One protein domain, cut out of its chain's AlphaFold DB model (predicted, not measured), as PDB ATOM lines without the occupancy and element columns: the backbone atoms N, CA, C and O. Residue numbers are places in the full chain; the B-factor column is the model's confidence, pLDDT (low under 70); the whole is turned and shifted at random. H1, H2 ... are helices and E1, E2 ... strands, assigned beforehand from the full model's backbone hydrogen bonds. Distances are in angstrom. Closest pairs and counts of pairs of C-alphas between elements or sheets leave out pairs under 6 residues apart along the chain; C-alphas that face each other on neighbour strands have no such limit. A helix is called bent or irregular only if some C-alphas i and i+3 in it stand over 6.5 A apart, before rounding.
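AT A GLANCE: This is residues 3 to 153 of the 153 residues of the protein "Deoxyadenosine kinase/deoxyguanosine kinase" of Tetragenococcus muriaticus PMC-11-5 (UniProt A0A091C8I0). A small sheet of two parallel strands, E1 and E2, lies beside a bundle of three long-running helices, H3, H4 and H5, which go up and down; H1 packs near the sheet with its residues 12 to 16. H2 folds back along the first half of H3, and H6 follows E2 at the far edge of the domain, touching no other helix. The printed part has 151 residues with two named strands and six named helices, in the order E1 H1 H2 H3 H4 H5 E2 H6; the class is mostly helix. It is compact, with a radius of gyration of the C-alphas of 16.0 A and spans of 44 by 37 by 27 A.

IN THESE COORDINATES: E1 is residues 3 to 6, starting with C-alpha 3 at (41.890, 44.296, -33.985), and E2 is residues 133 to 137. H1 is residues 12 to 23 and H2 residues 36 to 47. H3, residues 49 to 75, is the longest helix at 35.2 A and begins with C-alpha 49 at (50.333, 62.194, -57.775). It is irregular, with C-alphas 55 and 58 standing 7.5 A apart, and has a kink of 55 degrees near residue 56. H4 is residues 87 to 99, 18.2 A, and H5 residues 105 to 122, 26.1 A. H6 is residues 141 to 151, ending with C-alpha 151 at (47.155, 66.611, -37.844).

HOW THE PARTS SIT: E1 and E2 are parallel at 20 degrees; N 5 and O 135, and N 137 and O 5, are each 2.8 A apart, within hydrogen-bond range. With H1 to H5 between them they form a strand-helix-strand unit, two parallel neighbour strands joined through helices. The closest C-alphas of E1 and H1 are those of Ile 4 and Lys 12, 6.1 A apart. H3 is the hub and touches three helices. With residues 57 to 69 alone it touches H4, opposite ways at a shallow tilt of 14 degrees, closest at the C-alphas of Arg 68 and Leu 87, 6.1 A; the two are a helical hairpin. H3 touches H5, the same way at 5 degrees, a shallow tilt, with the C-alphas of Ala 58 and Asp 107 closest at 6.1 A. H4 and H5, also a helical hairpin, touch at His 98 and Phe 108, whose C-alphas are 6.6 A apart. H2 touches residues 52 to 64 of H3 alone, another helical hairpin, with the C-alphas of Phe 45 and Arg 53 closest at 4.9 A. H6 is apart from E1 and from H1 to H5. In H1, H2, H4, H5 and H6 every O i to N i+4 pair is within hydrogen-bond range; in H3, 21 of 23 are.

THE WHOLE: The C-alphas farthest apart, those of Thr 125 and Ala 153, are 46.0 A apart. The printed part has no cut. The links H1 to H2 and H3 to H4 are long, and residues 27 to 28 in the first pair in parallel with residues 82 to 83 in the second. The mean pLDDT of the printed part is 90.7, with residues 125 to 126 and 151 to 153 under 70.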
ATOM      1  N   TYR A   3      41.583  43.402 -32.869       96.25
ATOM      2  CA  TYR A   3      41.890  44.296 -33.985       96.25
ATOM      3  C   TYR A   3      41.018  45.542 -33.917       96.25
ATOM      4  O   TYR A   3      39.805  45.445 -33.734       96.25
ATOM      5  N   ILE A   4      41.625  46.710 -34.106       96.19
ATOM      6  CA  ILE A   4      40.916  47.975 -34.274       96.19
ATOM      7  C   ILE A   4      41.041  48.373 -35.740       96.19
ATOM      8  O   ILE A   4      42.131  48.616 -36.246       96.19
ATOM      9  N   MET A   5      39.911  48.434 -36.432       93.88
ATOM     10  CA  MET A   5      39.824  48.788 -37.843       93.88
ATOM     11  C   MET A   5      39.101  50.121 -38.005       93.88
ATOM     12  O   MET A   5      38.264  50.501 -37.191       93.88
ATOM     13  N   GLY A   6      39.414  50.844 -39.073       92.06
ATOM     14  CA  GLY A   6      38.822  52.147 -39.356       92.06
ATOM     15  C   GLY A   6      39.730  52.982 -40.246       92.06
ATOM     16  O   GLY A   6      40.937  52.736 -40.341       92.06
ATOM     17  N   THR A   7      39.151  53.987 -40.894       90.06
ATOM     18  CA  THR A   7      39.904  54.892 -41.770       90.06
ATOM     19  C   THR A   7      40.950  55.714 -40.998       90.06
ATOM     20  O   THR A   7      41.037  55.688 -39.761       90.06
ATOM     21  N   ILE A   8      41.803  56.423 -41.736       86.31
ATOM     22  CA  ILE A   8      42.758  57.379 -41.170       86.31
ATOM     23  C   ILE A   8      41.972  58.427 -40.370       86.31
ATOM     24  O   ILE A   8      40.906  58.867 -40.792       86.31
ATOM     25  N   ALA A   9      42.490  58.791 -39.196       88.81
ATOM     26  CA  ALA A   9      41.863  59.723 -38.257       88.81
ATOM     27  C   ALA A   9      40.540  59.263 -37.602       88.81
ATOM     28  O   ALA A   9      39.930  60.030 -36.866       88.81
ATOM     29  N   ALA A  10      40.139  57.991 -37.731       93.00
ATOM     30  CA  ALA A  10      38.958  57.448 -37.039       93.00
ATOM     31  C   ALA A  10      39.104  57.306 -35.502       93.00
ATOM     32  O   ALA A  10      38.199  56.808 -34.843       93.00
ATOM     33  N   GLY A  11      40.247  57.689 -34.917       92.88
ATOM     34  CA  GLY A  11      40.495  57.578 -33.473       92.88
ATOM     35  C   GLY A  11      40.998  56.210 -32.992       92.88
ATOM     36  O   GLY A  11      40.964  55.937 -31.792       92.88
ATOM     37  N   LYS A  12      41.498  55.358 -33.900       94.31
ATOM     38  CA  LYS A  12      41.968  53.995 -33.586       94.31
ATOM     39  C   LYS A  12      43.029  53.959 -32.480       94.31
ATOM     40  O   LYS A  12      42.819  53.317 -31.455       94.31
ATOM     41  N   THR A  13      44.091  54.755 -32.614       93.06
ATOM     42  CA  THR A  13      45.172  54.866 -31.623       93.06
ATOM     43  C   THR A  13      44.671  55.318 -30.246       93.06
ATOM     44  O   THR A  13      45.173  54.862 -29.218       93.06
ATOM     45  N   SER A  14      43.663  56.195 -30.195       94.56
ATOM     46  CA  SER A  14      43.050  56.634 -28.935       94.56
ATOM     47  C   SER A  14      42.298  55.492 -28.255       94.56
ATOM     48  O   SER A  14      42.490  55.264 -27.062       94.56
ATOM     49  N   LEU A  15      41.500  54.728 -29.012       96.38
ATOM     50  CA  LEU A  15      40.836  53.534 -28.490       96.38
ATOM     51  C   LEU A  15      41.854  52.473 -28.049       96.38
ATOM     52  O   LEU A  15      41.698  51.885 -26.982       96.38
ATOM     53  N   ALA A  16      42.922  52.272 -28.825       96.19
ATOM     54  CA  ALA A  16      43.978  51.321 -28.501       96.19
ATOM     55  C   ALA A  16      44.606  51.622 -27.132       96.19
ATOM     56  O   ALA A  16      44.753  50.718 -26.315       96.19
ATOM     57  N   LYS A  17      44.890  52.900 -26.841       96.00
ATOM     58  CA  LYS A  17      45.408  53.352 -25.537       96.00
ATOM     59  C   LYS A  17      44.441  53.077 -24.382       96.00
ATOM     60  O   LYS A  17      44.889  52.685 -23.306       96.00
ATOM     61  N   ILE A  18      43.137  53.278 -24.594       97.56
ATOM     62  CA  ILE A  18      42.102  52.996 -23.583       97.56
ATOM     63  C   ILE A  18      42.071  51.495 -23.282       97.56
ATOM     64  O   ILE A  18      42.252  51.093 -22.135       97.56
ATOM     65  N   LEU A  19      41.947  50.664 -24.321       97.25
ATOM     66  CA  LEU A  19      41.911  49.208 -24.178       97.25
ATOM     67  C   LEU A  19      43.192  48.656 -23.545       97.25
ATOM     68  O   LEU A  19      43.128  47.738 -22.733       97.25
ATOM     69  N   ALA A  20      44.354  49.219 -23.878       96.81
ATOM     70  CA  ALA A  20      45.637  48.785 -23.332       96.81
ATOM     71  C   ALA A  20      45.712  48.970 -21.823       96.81
ATOM     72  O   ALA A  20      46.202  48.094 -21.111       96.81
ATOM     73  N   LYS A  21      45.206  50.108 -21.340       97.06
ATOM     74  CA  LYS A  21      45.146  50.419 -19.916       97.06
ATOM     75  C   LYS A  21      44.204  49.466 -19.185       97.06
ATOM     76  O   LYS A  21      44.575  48.954 -18.131       97.06
ATOM     77  N   ASP A  22      43.026  49.220 -19.748       96.94
ATOM     78  CA  ASP A  22      41.989  48.415 -19.101       96.94
ATOM     79  C   ASP A  22      42.326  46.917 -19.104       96.94
ATOM     80  O   ASP A  22      42.103  46.225 -18.113       96.94
ATOM     81  N   LEU A  23      42.910  46.415 -20.197       96.25
ATOM     82  CA  LEU A  23      43.256  45.000 -20.379       96.25
ATOM     83  C   LEU A  23      44.693  44.657 -19.966       96.25
ATOM     84  O   LEU A  23      45.076  43.489 -20.041       96.25
ATOM     85  N   GLN A  24      45.488  45.660 -19.576       96.44
ATOM     86  CA  GLN A  24      46.925  45.533 -19.296       96.44
ATOM     87  C   GLN A  24      47.672  44.809 -20.427       96.44
ATOM     88  O   GLN A  24      48.494  43.924 -20.197       96.44
ATOM     89  N   ALA A  25      47.343  45.169 -21.668       96.56
ATOM     90  CA  ALA A  25      47.812  44.487 -22.866       96.56
ATOM     91  C   ALA A  25      48.767  45.376 -23.682       96.56
ATOM     92  O   ALA A  25      48.538  46.586 -23.778       96.56
ATOM     93  N   PRO A  26      49.809  44.805 -24.312       96.94
ATOM     94  CA  PRO A  26      50.625  45.528 -25.276       96.94
ATOM     95  C   PRO A  26      49.798  45.979 -26.485       96.94
ATOM     96  O   PRO A  26      48.878  45.288 -26.939       96.94
ATOM     97  N   VAL A  27      50.181  47.136 -27.024       96.62
ATOM     98  CA  VAL A  27      49.620  47.689 -28.257       96.62
ATOM     99  C   VAL A  27      50.658  47.637 -29.360       96.62
ATOM    100  O   VAL A  27      51.793  48.078 -29.181       96.62
ATOM    101  N   TYR A  28      50.228  47.159 -30.518       95.06
ATOM    102  CA  TYR A  28      50.996  47.169 -31.750       95.06
ATOM    103  C   TYR A  28      50.479  48.310 -32.628       95.06
ATOM    104  O   TYR A  28      49.495  48.167 -33.358       95.06
ATOM    105  N   TYR A  29      51.113  49.473 -32.478       91.81
ATOM    106  CA  TYR A  29      50.740  50.701 -33.178       91.81
ATOM    107  C   TYR A  29      51.158  50.682 -34.645       91.81
ATOM    108  O   TYR A  29      52.162  50.083 -35.025       91.81
ATOM    109  N   GLU A  30      50.438  51.433 -35.469       82.25
ATOM    110  CA  GLU A  30      50.922  51.864 -36.777       82.25
ATOM    111  C   GLU A  30      51.995  52.956 -36.605       82.25
ATOM    112  O   GLU A  30      51.782  54.127 -36.892       82.25
ATOM    113  N   ASP A  31      53.154  52.582 -36.058       74.25
ATOM    114  CA  ASP A  31      54.260  53.509 -35.796       74.25
ATOM    115  C   ASP A  31      55.077  53.768 -37.071       74.25
ATOM    116  O   ASP A  31      56.171  53.241 -37.285       74.25
ATOM    117  N   ILE A  32      54.471  54.539 -37.972       72.62
ATOM    118  CA  ILE A  32      55.068  54.945 -39.246       72.62
ATOM    119  C   ILE A  32      56.196  55.957 -39.020       72.62
ATOM    120  O   ILE A  32      57.210  55.903 -39.711       72.62
ATOM    121  N   GLU A  33      56.028  56.873 -38.064       71.06
ATOM    122  CA  GLU A  33      56.946  57.997 -37.840       71.06
ATOM    123  C   GLU A  33      58.325  57.528 -37.367       71.06
ATOM    124  O   GLU A  33      59.343  58.043 -37.830       71.06
ATOM    125  N   ASN A  34      58.382  56.490 -36.527       74.50
ATOM    126  CA  ASN A  34      59.654  55.904 -36.104       74.50
ATOM    127  C   ASN A  34      60.228  54.901 -37.123       74.50
ATOM    128  O   ASN A  34      61.377  54.470 -36.992       74.50
ATOM    129  N   ASN A  35      59.474  54.542 -38.169       82.00
ATOM    130  CA  ASN A  35      59.937  53.689 -39.259       82.00
ATOM    131  C   ASN A  35      60.372  54.536 -40.464       82.00
ATOM    132  O   ASN A  35      59.653  54.671 -41.455       82.00
ATOM    133  N   GLY A  36      61.596  55.071 -40.400       84.38
ATOM    134  CA  GLY A  36      62.138  55.965 -41.431       84.38
ATOM    135  C   GLY A  36      62.104  55.396 -42.858       84.38
ATOM    136  O   GLY A  36      62.000  56.155 -43.818       84.38
ATOM    137  N   LEU A  37      62.143  54.069 -43.033       85.25
ATOM    138  CA  LEU A  37      61.998  53.449 -44.354       85.25
ATOM    139  C   LEU A  37      60.574  53.613 -44.898       85.25
ATOM    140  O   LEU A  37      60.411  54.103 -46.016       85.25
ATOM    141  N   ILE A  38      59.555  53.248 -44.115       89.06
ATOM    142  CA  ILE A  38      58.149  53.376 -44.527       89.06
ATOM    143  C   ILE A  38      57.773  54.851 -44.686       89.06
ATOM    144  O   ILE A  38      57.126  55.204 -45.673       89.06
ATOM    145  N   LEU A  39      58.239  55.724 -43.786       89.56
ATOM    146  CA  LEU A  39      58.020  57.168 -43.873       89.56
ATOM    147  C   LEU A  39      58.527  57.740 -45.208       89.56
ATOM    148  O   LEU A  39      57.765  58.356 -45.950       89.56
ATOM    149  N   ASN A  40      59.773  57.435 -45.581       89.44
ATOM    150  CA  ASN A  40      60.348  57.868 -46.859       89.44
ATOM    151  C   ASN A  40      59.582  57.311 -48.075       89.44
ATOM    152  O   ASN A  40      59.489  57.963 -49.120       89.44
ATOM    153  N   MET A  41      59.050  56.089 -47.982       90.62
ATOM    154  CA  MET A  41      58.248  55.492 -49.056       90.62
ATOM    155  C   MET A  41      56.869  56.146 -49.174       90.62
ATOM    156  O   MET A  41      56.401  56.352 -50.295       90.62
ATOM    157  N   LEU A  42      56.246  56.527 -48.056       90.06
ATOM    158  CA  LEU A  42      54.996  57.290 -48.038       90.06
ATOM    159  C   LEU A  42      55.176  58.675 -48.653       90.06
ATOM    160  O   LEU A  42      54.378  59.069 -49.504       90.06
ATOM    161  N   GLU A  43      56.235  59.395 -48.285       90.38
ATOM    162  CA  GLU A  43      56.546  60.694 -48.888       90.38
ATOM    163  C   GLU A  43      56.689  60.575 -50.406       90.38
ATOM    164  O   GLU A  43      56.056  61.319 -51.159       90.38
ATOM    165  N   LYS A  44      57.440  59.569 -50.879       89.31
ATOM    166  CA  LYS A  44      57.557  59.287 -52.314       89.31
ATOM    167  C   LYS A  44      56.197  58.992 -52.927       89.31
ATOM    168  O   LYS A  44      55.852  59.631 -53.920       89.31
ATOM    169  N   PHE A  45      55.410  58.101 -52.331       90.94
ATOM    170  CA  PHE A  45      54.077  57.725 -52.803       90.94
ATOM    171  C   PHE A  45      53.167  58.950 -53.003       90.94
ATOM    172  O   PHE A  45      52.520  59.065 -54.043       90.94
ATOM    173  N   TYR A  46      53.200  59.923 -52.086       87.94
ATOM    174  CA  TYR A  46      52.400  61.149 -52.188       87.94
ATOM    175  C   TYR A  46      53.049  62.292 -53.001       87.94
ATOM    176  O   TYR A  46      52.346  63.228 -53.376       87.94
ATOM    177  N   SER A  47      54.342  62.220 -53.341       86.81
ATOM    178  CA  SER A  47      55.107  63.359 -53.893       86.81
ATOM    179  C   SER A  47      54.709  63.837 -55.297       86.81
ATOM    180  O   SER A  47      54.880  65.010 -55.607       86.81
ATOM    181  N   SER A  48      54.236  62.951 -56.185       80.56
ATOM    182  CA  SER A  48      54.012  63.287 -57.610       80.56
ATOM    183  C   SER A  48      52.716  62.695 -58.179       80.56
ATOM    184  O   SER A  48      52.655  62.275 -59.338       80.56
ATOM    185  N   GLY A  49      51.667  62.631 -57.354       84.19
ATOM    186  CA  GLY A  49      50.333  62.194 -57.775       84.19
ATOM    187  C   GLY A  49      50.298  60.761 -58.325       84.19
ATOM    188  O   GLY A  49      51.050  59.893 -57.884       84.19
ATOM    189  N   LYS A  50      49.418  60.505 -59.305       84.31
ATOM    190  CA  LYS A  50      49.114  59.147 -59.798       84.31
ATOM    191  C   LYS A  50      50.348  58.372 -60.271       84.31
ATOM    192  O   LYS A  50      50.476  57.198 -59.949       84.31
ATOM    193  N   LYS A  51      51.277  59.022 -60.983       86.12
ATOM    194  CA  LYS A  51      52.492  58.360 -61.486       86.12
ATOM    195  C   LYS A  51      53.362  57.839 -60.341       86.12
ATOM    196  O   LYS A  51      53.838  56.713 -60.403       86.12
ATOM    197  N   SER A  52      53.527  58.633 -59.282       85.75
ATOM    198  CA  SER A  52      54.287  58.186 -58.115       85.75
ATOM    199  C   SER A  52      53.607  57.031 -57.393       85.75
ATOM    200  O   SER A  52      54.275  56.079 -56.993       85.75
ATOM    201  N   ARG A  53      52.277  57.090 -57.263       88.88
ATOM    202  CA  ARG A  53      51.500  56.018 -56.636       88.88
ATOM    203  C   ARG A  53      51.608  54.711 -57.416       88.88
ATOM    204  O   ARG A  53      51.841  53.684 -56.801       88.88
ATOM    205  N   GLN A  54      51.604  54.774 -58.747       89.19
ATOM    206  CA  GLN A  54      51.844  53.619 -59.621       89.19
ATOM    207  C   GLN A  54      53.246  53.017 -59.483       89.19
ATOM    208  O   GLN A  54      53.404  51.804 -59.528       89.19
ATOM    209  N   THR A  55      54.281  53.847 -59.336       87.69
ATOM    210  CA  THR A  55      55.666  53.356 -59.228       87.69
ATOM    211  C   THR A  55      56.005  52.839 -57.827       87.69
ATOM    212  O   THR A  55      56.827  51.939 -57.693       87.69
ATOM    213  N   ASN A  56      55.400  53.405 -56.779       92.00
ATOM    214  CA  ASN A  56      55.766  53.111 -55.389       92.00
ATOM    215  C   ASN A  56      54.724  52.268 -54.638       92.00
ATOM    216  O   ASN A  56      55.057  51.719 -53.592       92.00
ATOM    217  N   GLY A  57      53.488  52.167 -55.138       92.69
ATOM    218  CA  GLY A  57      52.353  51.573 -54.428       92.69
ATOM    219  C   GLY A  57      52.595  50.128 -54.013       92.69
ATOM    220  O   GLY A  57      52.477  49.811 -52.832       92.69
ATOM    221  N   ALA A  58      53.024  49.279 -54.949       94.12
ATOM    222  CA  ALA A  58      53.288  47.868 -54.677       94.12
ATOM    223  C   ALA A  58      54.356  47.676 -53.589       94.12
ATOM    224  O   ALA A  58      54.124  47.010 -52.582       94.12
ATOM    225  N   MET A  59      55.516  48.319 -53.752       94.75
ATOM    226  CA  MET A  59      56.617  48.210 -52.791       94.75
ATOM    227  C   MET A  59      56.253  48.787 -51.423       94.75
ATOM    228  O   MET A  59      56.652  48.228 -50.404       94.75
ATOM    229  N   LEU A  60      55.484  49.880 -51.384       94.75
ATOM    230  CA  LEU A  60      54.983  50.446 -50.135       94.75
ATOM    231  C   LEU A  60      54.069  49.451 -49.408       94.75
ATOM    232  O   LEU A  60      54.248  49.235 -48.212       94.75
ATOM    233  N   GLN A  61      53.148  48.798 -50.124       95.31
ATOM    234  CA  GLN A  61      52.285  47.775 -49.527       95.31
ATOM    235  C   GLN A  61      53.073  46.545 -49.054       95.31
ATOM    236  O   GLN A  61      52.766  46.005 -47.996       95.31
ATOM    237  N   ILE A  62      54.135  46.134 -49.755       95.25
ATOM    238  CA  ILE A  62      55.032  45.057 -49.289       95.25
ATOM    239  C   ILE A  62      55.770  45.459 -47.999       95.25
ATOM    240  O   ILE A  62      55.950  44.631 -47.099       95.25
ATOM    241  N   ALA A  63      56.192  46.722 -47.878       93.88
ATOM    242  CA  ALA A  63      56.841  47.225 -46.668       93.88
ATOM    243  C   ALA A  63      55.878  47.228 -45.468       93.88
ATOM    244  O   ALA A  63      56.247  46.756 -44.390       93.88
ATOM    245  N   PHE A  64      54.636  47.682 -45.671       93.88
ATOM    246  CA  PHE A  64      53.580  47.602 -44.659       93.88
ATOM    247  C   PHE A  64      53.270  46.159 -44.261       93.88
ATOM    248  O   PHE A  64      53.349  45.840 -43.075       93.88
ATOM    249  N   LEU A  65      53.075  45.271 -45.241       94.56
ATOM    250  CA  LEU A  65      52.835  43.845 -45.021       94.56
ATOM    251  C   LEU A  65      53.931  43.213 -44.153       94.56
ATOM    252  O   LEU A  65      53.646  42.515 -43.180       94.56
ATOM    253  N   THR A  66      55.197  43.505 -44.465       93.19
ATOM    254  CA  THR A  66      56.351  43.011 -43.702       93.19
ATOM    255  C   THR A  66      56.320  43.507 -42.257       93.19
ATOM    256  O   THR A  66      56.536  42.728 -41.326       93.19
ATOM    257  N   PHE A  67      56.034  44.793 -42.054       92.56
ATOM    258  CA  PHE A  67      55.937  45.384 -40.722       92.56
ATOM    259  C   PHE A  67      54.771  44.790 -39.919       92.56
ATOM    260  O   PHE A  67      54.967  44.374 -38.775       92.56
ATOM    261  N   ARG A  68      53.582  44.646 -40.522       92.69
ATOM    262  CA  ARG A  68      52.424  44.013 -39.869       92.69
ATOM    263  C   ARG A  68      52.700  42.572 -39.491       92.69
ATOM    264  O   ARG A  68      52.356  42.154 -38.388       92.69
ATOM    265  N   TYR A  69      53.368  41.824 -40.360       93.38
ATOM    266  CA  TYR A  69      53.743  40.449 -40.063       93.38
ATOM    267  C   TYR A  69      54.687  40.354 -38.854       93.38
ATOM    268  O   TYR A  69      54.506  39.500 -37.984       93.38
ATOM    269  N   GLN A  70      55.660  41.264 -38.734       92.56
ATOM    270  CA  GLN A  70      56.540  41.334 -37.560       92.56
ATOM    271  C   GLN A  70      55.768  41.635 -36.269       92.56
ATOM    272  O   GLN A  70      56.074  41.045 -35.230       92.56
ATOM    273  N   GLN A  71      54.775  42.525 -36.327       93.56
ATOM    274  CA  GLN A  71      53.908  42.827 -35.187       93.56
ATOM    275  C   GLN A  71      53.046  41.629 -34.807       93.56
ATOM    276  O   GLN A  71      53.023  41.245 -33.639       93.56
ATOM    277  N   LEU A  72      52.408  40.986 -35.786       93.00
ATOM    278  CA  LEU A  72      51.582  39.804 -35.567       93.00
ATOM    279  C   LEU A  72      52.382  38.685 -34.893       93.00
ATOM    280  O   LEU A  72      51.942  38.142 -33.886       93.00
ATOM    281  N   ARG A  73      53.600  38.401 -35.374       92.69
ATOM    282  CA  ARG A  73      54.491  37.398 -34.765       92.69
ATOM    283  C   ARG A  73      54.810  37.667 -33.296       92.69
ATOM    284  O   ARG A  73      55.021  36.723 -32.544       92.69
ATOM    285  N   GLN A  74      54.872  38.931 -32.886       93.38
ATOM    286  CA  GLN A  74      55.039  39.289 -31.479       93.38
ATOM    287  C   GLN A  74      53.710  39.166 -30.729       93.38
ATOM    288  O   GLN A  74      53.673  38.570 -29.654       93.38
ATOM    289  N   ALA A  75      52.616  39.659 -31.310       93.75
ATOM    290  CA  ALA A  75      51.285  39.675 -30.714       93.75
ATOM    291  C   ALA A  75      50.752  38.274 -30.385       93.75
ATOM    292  O   ALA A  75      50.180  38.084 -29.316       93.75
ATOM    293  N   ILE A  76      50.984  37.279 -31.251       92.31
ATOM    294  CA  ILE A  76      50.527  35.892 -31.028       92.31
ATOM    295  C   ILE A  76      51.182  35.220 -29.813       92.31
ATOM    296  O   ILE A  76      50.683  34.212 -29.325       92.31
ATOM    297  N   THR A  77      52.302  35.758 -29.317       91.75
ATOM    298  CA  THR A  77      52.980  35.246 -28.110       91.75
ATOM    299  C   THR A  77      52.423  35.833 -26.814       91.75
ATOM    300  O   THR A  77      52.812  35.407 -25.729       91.75
ATOM    301  N   GLN A  78      51.533  36.822 -26.914       92.69
ATOM    302  CA  GLN A  78      50.967  37.524 -25.772       92.69
ATOM    303  C   GLN A  78      49.632  36.905 -25.368       92.69
ATOM    304  O   GLN A  78      48.866  36.444 -26.211       92.69
ATOM    305  N   GLN A  79      49.311  36.959 -24.073       91.50
ATOM    306  CA  GLN A  79      47.991  36.549 -23.588       91.50
ATOM    307  C   GLN A  79      46.890  37.466 -24.142       91.50
ATOM    308  O   GLN A  79      45.861  36.995 -24.614       91.50
ATOM    309  N   ASN A  80      47.138  38.777 -24.114       94.00
ATOM    310  CA  ASN A  80      46.298  39.802 -24.717       94.00
ATOM    311  C   ASN A  80      47.170  40.667 -25.627       94.00
ATOM    312  O   ASN A  80      48.306  40.977 -25.285       94.00
ATOM    313  N   ALA A  81      46.632  41.090 -26.765       95.94
ATOM    314  CA  ALA A  81      47.304  41.991 -27.692       95.94
ATOM    315  C   ALA A  81      46.262  42.853 -28.400       95.94
ATOM    316  O   ALA A  81      45.214  42.335 -28.806       95.94
ATOM    317  N   ILE A  82      46.558  44.141 -28.544       97.56
ATOM    318  CA  ILE A  82      45.721  45.108 -29.256       97.56
ATOM    319  C   ILE A  82      46.466  45.551 -30.511       97.56
ATOM    320  O   ILE A  82      47.600  46.020 -30.428       97.56
ATOM    321  N   MET A  83      45.822  45.418 -31.663       95.69
ATOM    322  CA  MET A  83      46.378  45.786 -32.962       95.69
ATOM    323  C   MET A  83      45.675  47.045 -33.476       95.69
ATOM    324  O   MET A  83      44.461  47.032 -33.670       95.69
ATOM    325  N   ASP A  84      46.432  48.123 -33.702       91.44
ATOM    326  CA  ASP A  84      45.932  49.390 -34.281       91.44
ATOM    327  C   ASP A  84      45.785  49.308 -35.822       91.44
ATOM    328  O   ASP A  84      45.131  50.129 -36.460       91.44
ATOM    329  N   SER A  85      46.407  48.294 -36.433       87.00
ATOM    330  CA  SER A  85      46.197  47.867 -37.821       87.00
ATOM    331  C   SER A  85      46.690  46.419 -37.987       87.00
ATOM    332  O   SER A  85      47.486  45.933 -37.174       87.00
ATOM    333  N   SER A  86      46.181  45.709 -38.993       90.75
ATOM    334  CA  SER A  86      46.365  44.270 -39.203       90.75
ATOM    335  C   SER A  86      46.651  43.917 -40.671       90.75
ATOM    336  O   SER A  86      46.561  44.760 -41.565       90.75
ATOM    337  N   LEU A  87      46.988  42.648 -40.936       91.12
ATOM    338  CA  LEU A  87      47.193  42.147 -42.304       91.12
ATOM    339  C   LEU A  87      45.924  42.293 -43.163       91.12
ATOM    340  O   LEU A  87      46.005  42.531 -44.364       91.12
ATOM    341  N   GLU A  88      44.750  42.201 -42.543       89.75
ATOM    342  CA  GLU A  88      43.448  42.361 -43.186       89.75
ATOM    343  C   GLU A  88      43.193  43.816 -43.589       89.75
ATOM    344  O   GLU A  88      42.700  44.060 -44.689       89.75
ATOM    345  N   SER A  89      43.555  44.798 -42.751       90.06
ATOM    346  CA  SER A  89      43.454  46.208 -43.152       90.06
ATOM    347  C   SER A  89      44.432  46.565 -44.273       90.06
ATOM    348  O   SER A  89      44.058  47.311 -45.178       90.06
ATOM    349  N   ASP A  90      45.642  45.996 -44.258       91.62
ATOM    350  CA  ASP A  90      46.611  46.168 -45.346       91.62
ATOM    351  C   ASP A  90      46.100  45.542 -46.649       91.62
ATOM    352  O   ASP A  90      46.225  46.148 -47.711       91.62
ATOM    353  N   PHE A  91      45.459  44.370 -46.581       94.06
ATOM    354  CA  PHE A  91      44.852  43.740 -47.754       94.06
ATOM    355  C   PHE A  91      43.743  44.612 -48.356       94.06
ATOM    356  O   PHE A  91      43.698  44.792 -49.575       94.06
ATOM    357  N   VAL A  92      42.881  45.204 -47.519       93.88
ATOM    358  CA  VAL A  92      41.848  46.150 -47.979       93.88
ATOM    359  C   VAL A  92      42.486  47.344 -48.696       93.88
ATOM    360  O   VAL A  92      42.039  47.704 -49.785       93.88
ATOM    361  N   MET A  93      43.552  47.925 -48.137       93.25
ATOM    362  CA  MET A  93      44.277  49.032 -48.770       93.25
ATOM    363  C   MET A  93      44.910  48.613 -50.105       93.25
ATOM    364  O   MET A  93      44.739  49.297 -51.113       93.25
ATOM    365  N   ALA A  94      45.605  47.475 -50.148       96.00
ATOM    366  CA  ALA A  94      46.229  46.965 -51.366       96.00
ATOM    367  C   ALA A  94      45.199  46.691 -52.475       96.00
ATOM    368  O   ALA A  94      45.448  47.040 -53.630       96.00
ATOM    369  N   SER A  95      44.029  46.142 -52.126       97.00
ATOM    370  CA  SER A  95      42.919  45.933 -53.066       97.00
ATOM    371  C   SER A  95      42.414  47.259 -53.636       97.00
ATOM    372  O   SER A  95      42.253  47.382 -54.845       97.00
ATOM    373  N   GLN A  96      42.234  48.285 -52.801       95.31
ATOM    374  CA  GLN A  96      41.805  49.611 -53.264       95.31
ATOM    375  C   GLN A  96      42.827  50.256 -54.208       95.31
ATOM    376  O   GLN A  96      42.460  50.861 -55.215       95.31
ATOM    377  N   LEU A  97      44.120  50.129 -53.903       95.50
ATOM    378  CA  LEU A  97      45.185  50.646 -54.761       95.50
ATOM    379  C   LEU A  97      45.244  49.908 -56.106       95.50
ATOM    380  O   LEU A  97      45.449  50.544 -57.141       95.50
ATOM    381  N   HIS A  98      45.034  48.592 -56.107       97.06
ATOM    382  CA  HIS A  98      44.880  47.811 -57.331       97.06
ATOM    383  C   HIS A  98      43.679  48.299 -58.155       97.06
ATOM    384  O   HIS A  98      43.835  48.628 -59.331       97.06
ATOM    385  N   ASP A  99      42.510  48.446 -57.532       97.06
ATOM    386  CA  ASP A  99      41.275  48.858 -58.210       97.06
ATOM    387  C   ASP A  99      41.378  50.271 -58.812       97.06
ATOM    388  O   ASP A  99      40.787  50.570 -59.852       97.06
ATOM    389  N   HIS A 100      42.191  51.144 -58.211       94.44
ATOM    390  CA  HIS A 100      42.500  52.476 -58.740       94.44
ATOM    391  C   HIS A 100      43.620  52.496 -59.802       94.44
ATOM    392  O   HIS A 100      43.961  53.561 -60.339       94.44
ATOM    393  N   GLY A 101      44.192  51.337 -60.140       94.44
ATOM    394  CA  GLY A 101      45.289  51.198 -61.096       94.44
ATOM    395  C   GLY A 101      46.603  51.799 -60.597       94.44
ATOM    396  O   GLY A 101      47.378  52.335 -61.396       94.44
ATOM    397  N   GLU A 102      46.814  51.784 -59.280       95.44
ATOM    398  CA  GLU A 102      48.022  52.242 -58.576       95.44
ATOM    399  C   GLU A 102      48.944  51.076 -58.194       95.44
ATOM    400  O   GLU A 102      50.118  51.285 -57.904       95.44
ATOM    401  N   ILE A 103      48.435  49.845 -58.260       96.81
ATOM    402  CA  ILE A 103      49.199  48.597 -58.220       96.81
ATOM    403  C   ILE A 103      48.803  47.795 -59.462       96.81
ATOM    404  O   ILE A 103      47.623  47.733 -59.803       96.81
ATOM    405  N   SER A 104      49.778  47.225 -60.173       95.94
ATOM    406  CA  SER A 104      49.488  46.378 -61.336       95.94
ATOM    407  C   SER A 104      48.901  45.029 -60.904       95.94
ATOM    408  O   SER A 104      49.151  44.575 -59.791       95.94
ATOM    409  N   GLU A 105      48.164  44.347 -61.783       97.19
ATOM    410  CA  GLU A 105      47.633  43.003 -61.494       97.19
ATOM    411  C   GLU A 105      48.750  42.014 -61.109       97.19
ATOM    412  O   GLU A 105      48.617  41.252 -60.154       97.19
ATOM    413  N   ALA A 106      49.890  42.067 -61.807       97.25
ATOM    414  CA  ALA A 106      51.042  41.219 -61.510       97.25
ATOM    415  C   ALA A 106      51.613  41.493 -60.109       97.25
ATOM    416  O   ALA A 106      51.833  40.556 -59.341       97.25
ATOM    417  N   ASP A 107      51.804  42.766 -59.753       97.12
ATOM    418  CA  ASP A 107      52.324  43.147 -58.436       97.12
ATOM    419  C   ASP A 107      51.327  42.832 -57.314       97.12
ATOM    420  O   ASP A 107      51.722  42.385 -56.236       97.12
ATOM    421  N   PHE A 108      50.031  43.021 -57.568       97.75
ATOM    422  CA  PHE A 108      48.976  42.675 -56.621       97.75
ATOM    423  C   PHE A 108      48.938  41.166 -56.369       97.75
ATOM    424  O   PHE A 108      48.904  40.744 -55.216       97.75
ATOM    425  N   ASN A 109      49.058  40.340 -57.412       97.81
ATOM    426  CA  ASN A 109      49.137  38.885 -57.264       97.81
ATOM    427  C   ASN A 109      50.362  38.448 -56.443       97.81
ATOM    428  O   ASN A 109      50.249  37.548 -55.605       97.81
ATOM    429  N   VAL A 110      51.516  39.100 -56.629       97.56
ATOM    430  CA  VAL A 110      52.712  38.860 -55.799       97.56
ATOM    431  C   VAL A 110      52.441  39.231 -54.340       97.56
ATOM    432  O   VAL A 110      52.737  38.437 -53.446       97.56
ATOM    433  N   TYR A 111      51.847  40.401 -54.093       97.62
ATOM    434  CA  TYR A 111      51.464  40.844 -52.752       97.62
ATOM    435  C   TYR A 111      50.516  39.845 -52.068       97.62
ATOM    436  O   TYR A 111      50.770  39.440 -50.932       97.62
ATOM    437  N   VAL A 112      49.455  39.412 -52.759       97.19
ATOM    438  CA  VAL A 112      48.464  38.465 -52.223       97.19
ATOM    439  C   VAL A 112      49.117  37.130 -51.890       97.19
ATOM    440  O   VAL A 112      48.926  36.624 -50.786       97.19
ATOM    441  N   THR A 113      49.932  36.599 -52.805       97.25
ATOM    442  CA  THR A 113      50.660  35.341 -52.592       97.25
ATOM    443  C   THR A 113      51.562  35.440 -51.362       97.25
ATOM    444  O   THR A 113      51.512  34.583 -50.483       97.25
ATOM    445  N   LEU A 114      52.339  36.521 -51.237       96.44
ATOM    446  CA  LEU A 114      53.214  36.728 -50.084       96.44
ATOM    447  C   LEU A 114      52.425  36.850 -48.771       96.44
ATOM    448  O   LEU A 114      52.823  36.273 -47.760       96.44
ATOM    449  N   SER A 115      51.308  37.580 -48.783       94.56
ATOM    450  CA  SER A 115      50.438  37.740 -47.613       94.56
ATOM    451  C   SER A 115      49.852  36.403 -47.153       94.56
ATOM    452  O   SER A 115      49.853  36.110 -45.957       94.56
ATOM    453  N   GLN A 116      49.409  35.560 -48.090       93.00
ATOM    454  CA  GLN A 116      48.893  34.222 -47.794       93.00
ATOM    455  C   GLN A 116      49.965  33.321 -47.176       93.00
ATOM    456  O   GLN A 116      49.711  32.696 -46.148       93.00
ATOM    457  N   GLU A 117      51.174  33.308 -47.742       94.44
ATOM    458  CA  GLU A 117      52.304  32.552 -47.190       94.44
ATOM    459  C   GLU A 117      52.672  33.035 -45.781       94.44
ATOM    460  O   GLU A 117      52.887  32.234 -44.871       94.44
ATOM    461  N   MET A 118      52.712  34.350 -45.554       92.62
ATOM    462  CA  MET A 118      52.977  34.911 -44.227       92.62
ATOM    463  C   MET A 118      51.920  34.481 -43.208       92.62
ATOM    464  O   MET A 118      52.283  34.022 -42.129       92.62
ATOM    465  N   GLN A 119      50.633  34.566 -43.549       88.88
ATOM    466  CA  GLN A 119      49.547  34.120 -42.671       88.88
ATOM    467  C   GLN A 119      49.628  32.614 -42.392       88.88
ATOM    468  O   GLN A 119      49.560  32.196 -41.239       88.88
ATOM    469  N   ALA A 120      49.858  31.792 -43.417       89.31
ATOM    470  CA  ALA A 120      50.009  30.348 -43.251       89.31
ATOM    471  C   ALA A 120      51.157  29.985 -42.290       89.31
ATOM    472  O   ALA A 120      51.015  29.059 -41.497       89.31
ATOM    473  N   ASN A 121      52.257  30.746 -42.305       88.94
ATOM    474  CA  ASN A 121      53.416  30.512 -41.439       88.94
ATOM    475  C   ASN A 121      53.174  30.798 -39.950       88.94
ATOM    476  O   ASN A 121      53.904  30.277 -39.107       88.94
ATOM    477  N   VAL A 122      52.198  31.643 -39.611       86.31
ATOM    478  CA  VAL A 122      51.848  31.941 -38.210       86.31
ATOM    479  C   VAL A 122      50.591  31.217 -37.740       86.31
ATOM    480  O   VAL A 122      50.384  31.108 -36.534       86.31
ATOM    481  N   ASN A 123      49.790  30.678 -38.660       82.38
ATOM    482  CA  ASN A 123      48.619  29.867 -38.345       82.38
ATOM    483  C   ASN A 123      49.041  28.526 -37.727       82.38
ATOM    484  O   ASN A 123      49.686  27.697 -38.366       82.38
ATOM    485  N   GLY A 124      48.646  28.285 -36.478       73.88
ATOM    486  CA  GLY A 124      48.967  27.056 -35.757       73.88
ATOM    487  C   GLY A 124      48.806  27.223 -34.252       73.88
ATOM    488  O   GLY A 124      48.815  28.329 -33.730       73.88
ATOM    489  N   THR A 125      48.666  26.124 -33.516       61.03
ATOM    490  CA  THR A 125      48.427  26.162 -32.065       61.03
ATOM    491  C   THR A 125      49.553  26.927 -31.343       61.03
ATOM    492  O   THR A 125      50.710  26.517 -31.455       61.03
ATOM    493  N   PRO A 126      49.266  28.014 -30.595       68.44
ATOM    494  CA  PRO A 126      47.973  28.361 -29.993       68.44
ATOM    495  C   PRO A 126      47.080  29.345 -30.778       68.44
ATOM    496  O   PRO A 126      45.964  29.598 -30.331       68.44
ATOM    497  N   TRP A 127      47.515  29.900 -31.911       79.00
ATOM    498  CA  TRP A 127      46.757  30.887 -32.691       79.00
ATOM    499  C   TRP A 127      46.029  30.259 -33.892       79.00
ATOM    500  O   TRP A 127      46.620  29.637 -34.771       79.00
ATOM    501  N   ASN A 128      44.711  30.440 -33.956       80.38
ATOM    502  CA  ASN A 128      43.849  29.841 -34.982       80.38
ATOM    503  C   ASN A 128      43.767  30.648 -36.293       80.38
ATOM    504  O   ASN A 128      42.928  30.339 -37.139       80.38
ATOM    505  N   GLY A 129      44.602  31.676 -36.453       82.06
ATOM    506  CA  GLY A 129      44.598  32.546 -37.628       82.06
ATOM    507  C   GLY A 129      43.612  33.709 -37.579       82.06
ATOM    508  O   GLY A 129      43.494  34.428 -38.565       82.06
ATOM    509  N   LEU A 130      42.895  33.909 -36.467       87.25
ATOM    510  CA  LEU A 130      41.876  34.952 -36.336       87.25
ATOM    511  C   LEU A 130      42.060  35.773 -35.045       87.25
ATOM    512  O   LEU A 130      42.588  35.265 -34.050       87.25
ATOM    513  N   PRO A 131      41.631  37.047 -35.024       91.81
ATOM    514  CA  PRO A 131      41.461  37.786 -33.779       91.81
ATOM    515  C   PRO A 131      40.239  37.268 -33.001       91.81
ATOM    516  O   PRO A 131      39.291  36.744 -33.583       91.81
ATOM    517  N   ASP A 132      40.215  37.493 -31.687       93.56
ATOM    518  CA  ASP A 132      39.049  37.193 -30.842       93.56
ATOM    519  C   ASP A 132      37.933  38.237 -31.016       93.56
ATOM    520  O   ASP A 132      36.757  37.953 -30.796       93.56
ATOM    521  N   LEU A 133      38.306  39.466 -31.387       95.25
ATOM    522  CA  LEU A 133      37.390  40.585 -31.586       95.25
ATOM    523  C   LEU A 133      37.941  41.550 -32.637       95.25
ATOM    524  O   LEU A 133      39.111  41.933 -32.592       95.25
ATOM    525  N   VAL A 134      37.063  42.010 -33.525       95.88
ATOM    526  CA  VAL A 134      37.319  43.136 -34.426       95.88
ATOM    527  C   VAL A 134      36.408  44.292 -34.023       95.88
ATOM    528  O   VAL A 134      35.189  44.142 -33.983       95.88
ATOM    529  N   ILE A 135      36.997  45.450 -33.735       96.62
ATOM    530  CA  ILE A 135      36.281  46.695 -33.460       96.62
ATOM    531  C   ILE A 135      36.444  47.602 -34.674       96.62
ATOM    532  O   ILE A 135      37.550  48.045 -34.968       96.62
ATOM    533  N   TYR A 136      35.349  47.896 -35.371       95.50
ATOM    534  CA  TYR A 136      35.358  48.809 -36.510       95.50
ATOM    535  C   TYR A 136      34.864  50.201 -36.098       95.50
ATOM    536  O   TYR A 136      33.707  50.371 -35.714       95.50
ATOM    537  N   LEU A 137      35.746  51.197 -36.178       94.94
ATOM    538  CA  LEU A 137      35.425  52.598 -35.927       94.94
ATOM    539  C   LEU A 137      34.875  53.250 -37.194       94.94
ATOM    540  O   LEU A 137      35.549  53.325 -38.224       94.94
ATOM    541  N   THR A 138      33.650  53.752 -37.082       94.12
ATOM    542  CA  THR A 138      32.990  54.537 -38.126       94.12
ATOM    543  C   THR A 138      33.205  56.021 -37.869       94.12
ATOM    544  O   THR A 138      33.188  56.486 -36.731       94.12
ATOM    545  N   ILE A 139      33.431  56.768 -38.943       93.75
ATOM    546  CA  ILE A 139      33.619  58.216 -38.927       93.75
ATOM    547  C   ILE A 139      33.025  58.771 -40.217       93.75
ATOM    548  O   ILE A 139      33.107  58.139 -41.273       93.75
ATOM    549  N   ASP A 140      32.403  59.937 -40.114       94.56
ATOM    550  CA  ASP A 140      31.914  60.672 -41.270       94.56
ATOM    551  C   ASP A 140      33.089  61.100 -42.183       94.56
ATOM    552  O   ASP A 140      34.112  61.559 -41.662       94.56
ATOM    553  N   PRO A 141      32.994  60.954 -43.520       92.12
ATOM    554  CA  PRO A 141      34.091  61.293 -44.428       92.12
ATOM    555  C   PRO A 141      34.573  62.743 -44.318       92.12
ATOM    556  O   PRO A 141      35.785  62.974 -44.318       92.12
ATOM    557  N   ASP A 142      33.662  63.711 -44.174       94.31
ATOM    558  CA  ASP A 142      34.029  65.125 -44.058       94.31
ATOM    559  C   ASP A 142      34.741  65.372 -42.725       94.31
ATOM    560  O   ASP A 142      35.752  66.082 -42.660       94.31
ATOM    561  N   HIS A 143      34.275  64.725 -41.653       93.38
ATOM    562  CA  HIS A 143      34.960  64.765 -40.365       93.38
ATOM    563  C   HIS A 143      36.366  64.148 -40.434       93.38
ATOM    564  O   HIS A 143      37.319  64.748 -39.938       93.38
ATOM    565  N   ALA A 144      36.527  63.002 -41.102       92.44
ATOM    566  CA  ALA A 144      37.829  62.357 -41.273       92.44
ATOM    567  C   ALA A 144      38.820  63.256 -42.029       92.44
ATOM    568  O   ALA A 144      39.971  63.395 -41.614       92.44
ATOM    569  N   ILE A 145      38.374  63.918 -43.102       92.38
ATOM    570  CA  ILE A 145      39.197  64.872 -43.860       92.38
ATOM    571  C   ILE A 145      39.634  66.042 -42.971       92.38
ATOM    572  O   ILE A 145      40.813  66.404 -42.975       92.38
ATOM    573  N   ASN A 146      38.714  66.605 -42.182       93.19
ATOM    574  CA  ASN A 146      39.020  67.700 -41.263       93.19
ATOM    575  C   ASN A 146      40.088  67.303 -40.229       93.19
ATOM    576  O   ASN A 146      41.024  68.065 -39.985       93.19
ATOM    577  N   GLU A 147      39.996  66.107 -39.644       90.44
ATOM    578  CA  GLU A 147      40.987  65.617 -38.674       90.44
ATOM    579  C   GLU A 147      42.359  65.340 -39.314       90.44
ATOM    580  O   GLU A 147      43.398  65.666 -38.731       90.44
ATOM    581  N   ILE A 148      42.390  64.816 -40.545       87.94
ATOM    582  CA  ILE A 148      43.640  64.637 -41.302       87.94
ATOM    583  C   ILE A 148      44.335  65.984 -41.527       87.94
ATOM    584  O   ILE A 148      45.551  66.083 -41.361       87.94
ATOM    585  N   GLN A 149      43.578  67.024 -41.887       88.88
ATOM    586  CA  GLN A 149      44.129  68.360 -42.122       88.88
ATOM    587  C   GLN A 149      44.679  68.997 -40.842       88.88
ATOM    588  O   GLN A 149      45.751  69.589 -40.886       88.88
ATOM    589  N   LYS A 150      44.001  68.828 -39.698       88.44
ATOM    590  CA  LYS A 150      44.485  69.319 -38.395       88.44
ATOM    591  C   LYS A 150      45.799  68.674 -37.961       88.44
ATOM    592  O   LYS A 150      46.609  69.329 -37.325       88.44
ATOM    593  N   THR A 151      45.987  67.395 -38.281       69.44
ATOM    594  CA  THR A 151      47.155  66.611 -37.844       69.44
ATOM    595  C   THR A 151      48.379  66.823 -38.749       69.44
ATOM    596  O   THR A 151      49.496  66.510 -38.356       69.44
ATOM    597  N   ARG A 152      48.181  67.341 -39.970       59.53
ATOM    598  CA  ARG A 152      49.244  67.607 -40.960       59.53
ATOM    599  C   ARG A 152      49.620  69.094 -41.099       59.53
ATOM    600  O   ARG A 152      50.427  69.410 -41.973       59.53
ATOM    601  N   ALA A 153      49.015  69.978 -40.305       41.59
ATOM    602  CA  ALA A 153      49.334  71.408 -40.224       41.59
ATOM    603  C   ALA A 153      50.365  71.671 -39.120       41.59
ATOM    604  O   ALA A 153      51.228  72.549 -39.337       41.59
TER     605      ALA A 153